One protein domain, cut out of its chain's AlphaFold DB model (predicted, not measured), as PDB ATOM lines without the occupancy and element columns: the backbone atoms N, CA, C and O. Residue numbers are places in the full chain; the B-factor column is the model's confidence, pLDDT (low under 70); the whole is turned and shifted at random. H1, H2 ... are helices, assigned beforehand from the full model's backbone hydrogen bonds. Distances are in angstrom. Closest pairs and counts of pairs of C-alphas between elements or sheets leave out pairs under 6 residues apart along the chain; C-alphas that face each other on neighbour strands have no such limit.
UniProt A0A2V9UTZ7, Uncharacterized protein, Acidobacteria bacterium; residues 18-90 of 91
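AT A GLANCE: This is residues 18 to 90 of the 91 residues of an uncharacterized protein of Acidobacteria bacterium (UniProt A0A2V9UTZ7). A long helical hairpin with unequal arms: the long helix H1 is followed by a turn, and the shorter H2 folds back along the later part of H1. The first residues of H1, 18 to 31, stick out beyond H2. The printed part has 73 residues with two named helices, H1 then H2, and no named strand; the class is all helix. It is an extended rod, with a radius of gyration of the C-alphas of 18.6 A and spans of 67 by 16 by 15 A.

HOW THE PARTS SIT: H1, residues 18 to 59, and H2, residues 67 to 88, form a helical hairpin. They touch, H1 with residues 39 to 57 alone; their closest C-alphas, those of Leu 46 and Ile 76, are 6.2 A apart. They run opposite ways at a shallow tilt of 28 degrees. In both helices every O i to N i+4 pair is within hydrogen-bond range.

IN THESE COORDINATES: H1 begins at C-alpha 18 (62.532, 111.249, 111.087) and measures 61.5 A from first to last C-alpha. H2 measures 31.9 A and ends at C-alpha 88 (88.436, 117.495, 128.896).

THE WHOLE: The C-alphas farthest apart, those of Asp 18 and Asn 63, are separated by 67.2 A. The printed part has no cut, and the link from H1 to H2 is short. Residues 18 to 19, 60 to 65 and 90 have pLDDT under 70.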
ATOM      1  N   ASP A  18      62.135 112.441 110.329       63.47
ATOM      2  CA  ASP A  18      62.532 111.249 111.087       63.47
ATOM      3  C   ASP A  18      63.856 110.645 110.589       63.47
ATOM      4  O   ASP A  18      64.717 110.267 111.389       63.47
ATOM      5  N   PHE A  19      64.054 110.587 109.266       67.00
ATOM      6  CA  PHE A  19      65.266 110.020 108.664       67.00
ATOM      7  C   PHE A  19      66.502 110.888 108.929       67.00
ATOM      8  O   PHE A  19      67.556 110.365 109.300       67.00
ATOM      9  N   SER A  20      66.375 112.215 108.798       76.62
ATOM     10  CA  SER A  20      67.460 113.149 109.129       76.62
ATOM     11  C   SER A  20      67.839 113.074 110.605       76.62
ATOM     12  O   SER A  20      69.021 113.023 110.941       76.62
ATOM     13  N   GLN A  21      66.843 112.971 111.488       79.38
ATOM     14  CA  GLN A  21      67.072 112.952 112.926       79.38
ATOM     15  C   GLN A  21      67.701 111.627 113.391       79.38
ATOM     16  O   GLN A  21      68.569 111.618 114.263       79.38
ATOM     17  N   GLN A  22      67.321 110.492 112.793       79.88
ATOM     18  CA  GLN A  22      67.972 109.202 113.053       79.88
ATOM     19  C   GLN A  22      69.419 109.177 112.559       79.88
ATOM     20  O   GLN A  22      70.294 108.667 113.263       79.88
ATOM     21  N   PHE A  23      69.684 109.758 111.387       80.81
ATOM     22  CA  PHE A  23      71.035 109.852 110.845       80.81
ATOM     23  C   PHE A  23      71.945 110.708 111.736       80.81
ATOM     24  O   PHE A  23      73.043 110.271 112.079       80.81
ATOM     25  N   GLU A  24      71.477 111.870 112.202       81.62
ATOM     26  CA  GLU A  24      72.215 112.701 113.166       81.62
ATOM     27  C   GLU A  24      72.511 111.959 114.472       81.62
ATOM     28  O   GLU A  24      73.644 111.974 114.955       81.62
ATOM     29  N   ARG A  25      71.529 111.246 115.034       82.75
ATOM     30  CA  ARG A  25      71.729 110.477 116.274       82.75
ATOM     31  C   ARG A  25      72.738 109.346 116.091       82.75
ATOM     32  O   ARG A  25      73.555 109.121 116.983       82.75
ATOM     33  N   ALA A  26      72.706 108.659 114.951       85.62
ATOM     34  CA  ALA A  26      73.675 107.618 114.623       85.62
ATOM     35  C   ALA A  26      75.091 108.193 114.467       85.62
ATOM     36  O   ALA A  26      76.040 107.629 115.008       85.62
ATOM     37  N   GLN A  27      75.233 109.343 113.801       86.25
ATOM     38  CA  GLN A  27      76.511 110.045 113.649       86.25
ATOM     39  C   GLN A  27      77.091 110.468 115.006       86.25
ATOM     40  O   GLN A  27      78.257 110.197 115.286       86.25
ATOM     41  N   ILE A  28      76.274 111.055 115.889       86.06
ATOM     42  CA  ILE A  28      76.698 111.452 117.242       86.06
ATOM     43  C   ILE A  28      77.121 110.226 118.064       86.06
ATOM     44  O   ILE A  28      78.169 110.243 118.712       86.06
ATOM     45  N   ALA A  29      76.338 109.142 118.019       85.88
ATOM     46  CA  ALA A  29      76.659 107.907 118.733       85.88
ATOM     47  C   ALA A  29      77.965 107.270 118.226       85.88
ATOM     48  O   ALA A  29      78.781 106.805 119.028       85.88
ATOM     49  N   ASN A  30      78.188 107.281 116.910       88.31
ATOM     50  CA  ASN A  30      79.422 106.792 116.301       88.31
ATOM     51  C   ASN A  30      80.625 107.653 116.700       88.31
ATOM     52  O   ASN A  30      81.620 107.100 117.163       88.31
ATOM     53  N   ALA A  31      80.517 108.982 116.632       85.94
ATOM     54  CA  ALA A  31      81.586 109.892 117.041       85.94
ATOM     55  C   ALA A  31      81.969 109.704 118.522       85.94
ATOM     56  O   ALA A  31      83.151 109.664 118.872       85.94
ATOM     57  N   PHE A  32      80.980 109.517 119.402       84.88
ATOM     58  CA  PHE A  32      81.229 109.236 120.817       84.88
ATOM     59  C   PHE A  32      81.961 107.901 121.014       84.88
ATOM     60  O   PHE A  32      82.912 107.807 121.793       84.88
ATOM     61  N   ARG A  33      81.557 106.868 120.267       88.62
ATOM     62  CA  ARG A  33      82.181 105.542 120.307       88.62
ATOM     63  C   ARG A  33      83.622 105.569 119.805       88.62
ATOM     64  O   ARG A  33      84.499 105.020 120.467       88.62
ATOM     65  N   GLU A  34      83.876 106.211 118.670       89.38
ATOM     66  CA  GLU A  34      85.221 106.368 118.106       89.38
ATOM     67  C   GLU A  34      86.145 107.096 119.078       89.38
ATOM     68  O   GLU A  34      87.266 106.653 119.333       89.38
ATOM     69  N   ARG A  35      85.644 108.162 119.707       84.75
ATOM     70  CA  ARG A  35      86.378 108.894 120.735       84.75
ATOM     71  C   ARG A  35      86.712 108.027 121.947       84.75
ATOM     72  O   ARG A  35      87.840 108.070 122.435       84.75
ATOM     73  N   GLN A  36      85.760 107.226 122.426       87.75
ATOM     74  CA  GLN A  36      85.987 106.313 123.546       87.75
ATOM     75  C   GLN A  36      87.034 105.244 123.200       87.75
ATOM     76  O   GLN A  36      87.890 104.928 124.026       87.75
ATOM     77  N   LEU A  37      87.001 104.711 121.974       91.62
ATOM     78  CA  LEU A  37      88.004 103.766 121.481       91.62
ATOM     79  C   LEU A  37      89.392 104.409 121.387       91.62
ATOM     80  O   LEU A  37      90.369 103.805 121.828       91.62
ATOM     81  N   ALA A  38      89.477 105.638 120.873       86.88
ATOM     82  CA  ALA A  38      90.728 106.388 120.807       86.88
ATOM     83  C   ALA A  38      91.313 106.635 122.206       86.88
ATOM     84  O   ALA A  38      92.485 106.351 122.431       86.88
ATOM     85  N   LEU A  39      90.486 107.068 123.165       86.81
ATOM     86  CA  LEU A  39      90.900 107.252 124.558       86.81
ATOM     87  C   LEU A  39      91.442 105.957 125.169       86.81
ATOM     88  O   LEU A  39      92.520 105.973 125.755       86.81
ATOM     89  N   ARG A  40      90.737 104.829 124.999       90.25
ATOM     90  CA  ARG A  40      91.208 103.525 125.495       90.25
ATOM     91  C   ARG A  40      92.562 103.153 124.903       90.25
ATOM     92  O   ARG A  40      93.497 102.884 125.653       90.25
ATOM     93  N   ARG A  41      92.694 103.227 123.578       93.19
ATOM     94  CA  ARG A  41      93.947 102.922 122.880       93.19
ATOM     95  C   ARG A  41      95.102 103.802 123.360       93.19
ATOM     96  O   ARG A  41      96.200 103.300 123.595       93.19
ATOM     97  N   ASP A  42      94.861 105.099 123.518       85.94
ATOM     98  CA  ASP A  42      95.884 106.034 123.978       85.94
ATOM     99  C   ASP A  42      96.296 105.738 125.431       85.94
ATOM    100  O   ASP A  42      97.486 105.770 125.745       85.94
ATOM    101  N   THR A  43      95.351 105.374 126.308       88.06
ATOM    102  CA  THR A  43      95.666 104.973 127.693       88.06
ATOM    103  C   THR A  43      96.436 103.656 127.780       88.06
ATOM    104  O   THR A  43      97.364 103.545 128.580       88.06
ATOM    105  N   GLU A  44      96.118 102.676 126.932       93.81
ATOM    106  CA  GLU A  44      96.864 101.414 126.844       93.81
ATOM    107  C   GLU A  44      98.297 101.655 126.357       93.81
ATOM    108  O   GLU A  44      99.254 101.148 126.949       93.81
ATOM    109  N   LYS A  45      98.468 102.495 125.327       90.75
ATOM    110  CA  LYS A  45      99.794 102.890 124.835       90.75
ATOM    111  C   LYS A  45     100.595 103.619 125.917       90.75
ATOM    112  O   LYS A  45     101.782 103.338 126.081       90.75
ATOM    113  N   LEU A  46      99.961 104.519 126.672       89.06
ATOM    114  CA  LEU A  46     100.596 105.226 127.786       89.06
ATOM    115  C   LEU A  46     101.114 104.245 128.846       89.06
ATOM    116  O   LEU A  46     102.257 104.369 129.284       89.06
ATOM    117  N   LEU A  47     100.299 103.255 129.221       92.75
ATOM    118  CA  LEU A  47     100.681 102.230 130.189       92.75
ATOM    119  C   LEU A  47     101.875 101.397 129.695       92.75
ATOM    120  O   LEU A  47     102.819 101.182 130.456       92.75
ATOM    121  N   SER A  48     101.865 100.978 128.425       92.38
ATOM    122  CA  SER A  48     102.978 100.231 127.819       92.38
ATOM    123  C   SER A  48     104.274 101.037 127.834       92.38
ATOM    124  O   SER A  48     105.298 100.560 128.318       92.38
ATOM    125  N   LEU A  49     104.227 102.290 127.367       86.44
ATOM    126  CA  LEU A  49     105.401 103.161 127.342       86.44
ATOM    127  C   LEU A  49     105.946 103.419 128.750       86.44
ATOM    128  O   LEU A  49     107.159 103.410 128.941       86.44
ATOM    129  N   ALA A  50     105.073 103.609 129.742       87.75
ATOM    130  CA  ALA A  50     105.481 103.781 131.133       87.75
ATOM    131  C   ALA A  50     106.169 102.524 131.695       87.75
ATOM    132  O   ALA A  50     107.195 102.634 132.369       87.75
ATOM    133  N   ALA A  51     105.647 101.333 131.389       90.56
ATOM    134  CA  ALA A  51     106.262 100.069 131.786       90.56
ATOM    135  C   ALA A  51     107.641  99.873 131.133       90.56
ATOM    136  O   ALA A  51     108.606  99.517 131.812       90.56
ATOM    137  N   GLU A  52     107.762 100.173 129.839       84.25
ATOM    138  CA  GLU A  52     109.042 100.142 129.125       84.25
ATOM    139  C   GLU A  52     110.038 101.167 129.673       84.25
ATOM    140  O   GLU A  52     111.223 100.866 129.806       84.25
ATOM    141  N   LEU A  53     109.589 102.386 129.985       82.56
ATOM    142  CA  LEU A  53     110.440 103.418 130.569       82.56
ATOM    143  C   LEU A  53     111.000 102.948 131.913       82.56
ATOM    144  O   LEU A  53     112.207 103.037 132.122       82.56
ATOM    145  N   LYS A  54     110.146 102.386 132.777       83.94
ATOM    146  CA  LYS A  54     110.564 101.799 134.053       83.94
ATOM    147  C   LYS A  54     111.618 100.714 133.842       83.94
ATOM    148  O   LYS A  54     112.679 100.784 134.444       83.94
ATOM    149  N   GLN A  55     111.365  99.759 132.947       84.62
ATOM    150  CA  GLN A  55     112.311  98.675 132.674       84.62
ATOM    151  C   GLN A  55     113.650  99.190 132.133       84.62
ATOM    152  O   GLN A  55     114.699  98.653 132.483       84.62
ATOM    153  N   ASN A  56     113.628 100.210 131.272       79.44
ATOM    154  CA  ASN A  56     114.852 100.818 130.766       79.44
ATOM    155  C   ASN A  56     115.619 101.497 131.901       79.44
ATOM    156  O   ASN A  56     116.805 101.233 132.043       79.44
ATOM    157  N   VAL A  57     114.954 102.278 132.756       79.25
ATOM    158  CA  VAL A  57     115.585 102.896 133.934       79.25
ATOM    159  C   VAL A  57     116.155 101.838 134.885       79.25
ATOM    160  O   VAL A  57     117.323 101.938 135.238       79.25
ATOM    161  N   ASP A  58     115.400 100.785 135.207       79.12
ATOM    162  CA  ASP A  58     115.841  99.694 136.093       79.12
ATOM    163  C   ASP A  58     117.065  98.935 135.536       79.12
ATOM    164  O   ASP A  58     117.877  98.407 136.293       79.12
ATOM    165  N   ARG A  59     117.207  98.867 134.205       76.38
ATOM    166  CA  ARG A  59     118.349  98.234 133.522       76.38
ATOM    167  C   ARG A  59     119.551  99.154 133.350       76.38
ATOM    168  O   ARG A  59     120.639  98.653 133.066       76.38
ATOM    169  N   THR A  60     119.375 100.470 133.454       66.81
ATOM    170  CA  THR A  60     120.479 101.412 133.259       66.81
ATOM    171  C   THR A  60     121.156 101.686 134.600       66.81
ATOM    172  O   THR A  60     120.490 101.951 135.596       66.81
ATOM    173  N   SER A  61     122.489 101.621 134.656       57.47
ATOM    174  CA  SER A  61     123.231 101.994 135.867       57.47
ATOM    175  C   SER A  61     122.904 103.442 136.276       57.47
ATOM    176  O   SER A  61     122.768 104.290 135.391       57.47
ATOM    177  N   PRO A  62     122.858 103.765 137.584       60.66
ATOM    178  CA  PRO A  62     122.310 105.020 138.126       60.66
ATOM    179  C   PRO A  62     122.922 106.334 137.597       60.66
ATOM    180  O   PRO A  62     122.370 107.397 137.851       60.66
ATOM    181  N   ASN A  63     124.021 106.278 136.840       57.94
ATOM    182  CA  ASN A  63     124.734 107.439 136.300       57.94
ATOM    183  C   ASN A  63     124.671 107.587 134.771       57.94
ATOM    184  O   ASN A  63     125.353 108.453 134.225       57.94
ATOM    185  N   ILE A  64     123.891 106.771 134.054       60.56
ATOM    186  CA  ILE A  64     123.768 106.885 132.593       60.56
ATOM    187  C   ILE A  64     122.292 107.036 132.236       60.56
ATOM    188  O   ILE A  64     121.562 106.058 132.130       60.56
ATOM    189  N   LEU A  65     121.843 108.273 132.027       64.50
ATOM    190  CA  LEU A  65     120.543 108.530 131.412       64.50
ATOM    191  C   LEU A  65     120.720 108.463 129.890       64.50
ATOM    192  O   LEU A  65     121.320 109.352 129.286       64.50
ATOM    193  N   SER A  66     120.249 107.384 129.266       71.69
ATOM    194  CA  SER A  66     120.367 107.221 127.816       71.69
ATOM    195  C   SER A  66     119.449 108.198 127.070       71.69
ATOM    196  O   SER A  66     118.363 108.556 127.533       71.69
ATOM    197  N   MET A  67     119.866 108.614 125.871       78.00
ATOM    198  CA  MET A  67     119.033 109.435 124.980       78.00
ATOM    199  C   MET A  67     117.680 108.776 124.675       78.00
ATOM    200  O   MET A  67     116.686 109.472 124.473       78.00
ATOM    201  N   ASP A  68     117.620 107.444 124.678       76.81
ATOM    202  CA  ASP A  68     116.392 106.686 124.438       76.81
ATOM    203  C   ASP A  68     115.389 106.808 125.593       76.81
ATOM    204  O   ASP A  68     114.192 106.962 125.347       76.81
ATOM    205  N   VAL A  69     115.860 106.820 126.847       77.25
ATOM    206  CA  VAL A  69     115.013 107.052 128.032       77.25
ATOM    207  C   VAL A  69     114.404 108.455 127.990       77.25
ATOM    208  O   VAL A  69     113.207 108.611 128.226       77.25
ATOM    209  N   ILE A  70     115.187 109.469 127.607       81.81
ATOM    210  CA  ILE A  70     114.704 110.854 127.480       81.81
ATOM    211  C   ILE A  70     113.639 110.970 126.382       81.81
ATOM    212  O   ILE A  70     112.576 111.547 126.613       81.81
ATOM    213  N   LYS A  71     113.883 110.391 125.200       84.12
ATOM    214  CA  LYS A  71     112.908 110.401 124.095       84.12
ATOM    215  C   LYS A  71     111.602 109.704 124.480       84.12
ATOM    216  O   LYS A  71     110.529 110.235 124.201       84.12
ATOM    217  N   LYS A  72     111.679 108.552 125.160       80.75
ATOM    218  CA  LYS A  72     110.491 107.837 125.653       80.75
ATOM    219  C   LYS A  72     109.721 108.663 126.682       80.75
ATOM    220  O   LYS A  72     108.501 108.752 126.585       80.75
ATOM    221  N   ALA A  73     110.410 109.314 127.621       85.44
ATOM    222  CA  ALA A  73     109.765 110.194 128.595       85.44
ATOM    223  C   ALA A  73     109.012 111.358 127.919       85.44
ATOM    224  O   ALA A  73     107.872 111.641 128.279       85.44
ATOM    225  N   GLN A  74     109.597 111.974 126.885       88.00
ATOM    226  CA  GLN A  74     108.934 113.024 126.101       88.00
ATOM    227  C   GLN A  74     107.710 112.510 125.329       88.00
ATOM    228  O   GLN A  74     106.708 113.218 125.210       88.00
ATOM    229  N   GLU A  75     107.762 111.290 124.787       89.81
ATOM    230  CA  GLU A  75     106.600 110.678 124.132       89.81
ATOM    231  C   GLU A  75     105.471 110.415 125.136       89.81
ATOM    232  O   GLU A  75     104.315 110.734 124.849       89.81
ATOM    233  N   ILE A  76     105.803 109.916 126.334       85.94
ATOM    234  CA  ILE A  76     104.840 109.724 127.426       85.94
ATOM    235  C   ILE A  76     104.204 111.056 127.821       85.94
ATOM    236  O   ILE A  76     102.983 111.122 127.934       85.94
ATOM    237  N   GLU A  77     104.990 112.122 127.988       90.50
ATOM    238  CA  GLU A  77     104.471 113.451 128.335       90.50
ATOM    239  C   GLU A  77     103.477 113.963 127.279       90.50
ATOM    240  O   GLU A  77     102.369 114.394 127.611       90.50
ATOM    241  N   LYS A  78     103.835 113.864 125.992       93.12
ATOM    242  CA  LYS A  78     102.957 114.272 124.886       93.12
ATOM    243  C   LYS A  78     101.665 113.460 124.855       93.12
ATOM    244  O   LYS A  78     100.589 114.032 124.680       93.12
ATOM    245  N   LEU A  79     101.762 112.144 125.035       87.19
ATOM    246  CA  LEU A  79     100.601 111.260 125.031       87.19
ATOM    247  C   LEU A  79      99.702 111.522 126.246       87.19
ATOM    248  O   LEU A  79      98.492 111.652 126.083       87.19
ATOM    249  N   ALA A  80     100.281 111.699 127.437       87.81
ATOM    250  CA  ALA A  80      99.556 112.055 128.654       87.81
ATOM    251  C   ALA A  80      98.770 113.357 128.480       87.81
ATOM    252  O   ALA A  80      97.594 113.437 128.844       87.81
ATOM    253  N   LYS A  81      99.406 114.371 127.882       91.06
ATOM    254  CA  LYS A  81      98.768 115.656 127.599       91.06
ATOM    255  C   LYS A  81      97.625 115.504 126.593       91.06
ATOM    256  O   LYS A  81      96.523 115.963 126.870       91.06
ATOM    257  N   SER A  82      97.843 114.768 125.502       85.25
ATOM    258  CA  SER A  82      96.801 114.492 124.504       85.25
ATOM    259  C   SER A  82      95.601 113.741 125.090       85.25
ATOM    260  O   SER A  82      94.464 114.102 124.798       85.25
ATOM    261  N   VAL A  83      95.827 112.736 125.945       83.81
ATOM    262  CA  VAL A  83      94.748 112.011 126.636       83.81
ATOM    263  C   VAL A  83      93.965 112.954 127.545       83.81
ATOM    264  O   VAL A  83      92.738 112.975 127.484       83.81
ATOM    265  N   LYS A  84      94.653 113.773 128.350       86.12
ATOM    266  CA  LYS A  84      94.011 114.750 129.237       86.12
ATOM    267  C   LYS A  84      93.138 115.736 128.459       86.12
ATOM    268  O   LYS A  84      92.009 115.993 128.872       86.12
ATOM    269  N   ASP A  85      93.636 116.262 127.345       87.44
ATOM    270  CA  ASP A  85      92.894 117.217 126.518       87.44
ATOM    271  C   ASP A  85      91.674 116.546 125.861       87.44
ATOM    272  O   ASP A  85      90.554 117.039 125.998       87.44
ATOM    273  N   LYS A  86      91.844 115.340 125.297       80.88
ATOM    274  CA  LYS A  86      90.739 114.526 124.758       80.88
ATOM    275  C   LYS A  86      89.697 114.146 125.810       80.88
ATOM    276  O   LYS A  86      88.537 113.968 125.447       80.88
ATOM    277  N   MET A  87      90.078 113.988 127.079       81.75
ATOM    278  CA  MET A  87      89.130 113.764 128.177       81.75
ATOM    279  C   MET A  87      88.390 115.048 128.558       81.75
ATOM    280  O   MET A  87      87.196 114.989 128.824       81.75
ATOM    281  N   ARG A  88      89.065 116.204 128.572       80.56
ATOM    282  CA  ARG A  88      88.436 117.495 128.896       80.56
ATOM    283  C   ARG A  88      87.414 117.919 127.860       80.56
ATOM    284  O   ARG A  88      86.342 118.344 128.238       80.56
ATOM    285  N   GLU A  89      87.723 117.763 126.581       75.69
ATOM    286  CA  GLU A  89      86.781 118.049 125.497       75.69
ATOM    287  C   GLU A  89      85.570 117.081 125.485       75.69
ATOM    288  O   GLU A  89      84.699 117.204 124.622       75.69
ATOM    289  N   ALA A  90      85.565 116.030 126.319       60.31
ATOM    290  CA  ALA A  90      84.482 115.044 126.411       60.31
ATOM    291  C   ALA A  90      83.421 115.415 127.456       60.31
ATOM    292  O   ALA A  90      82.384 114.754 127.502       60.31
TER     293      ALA A  90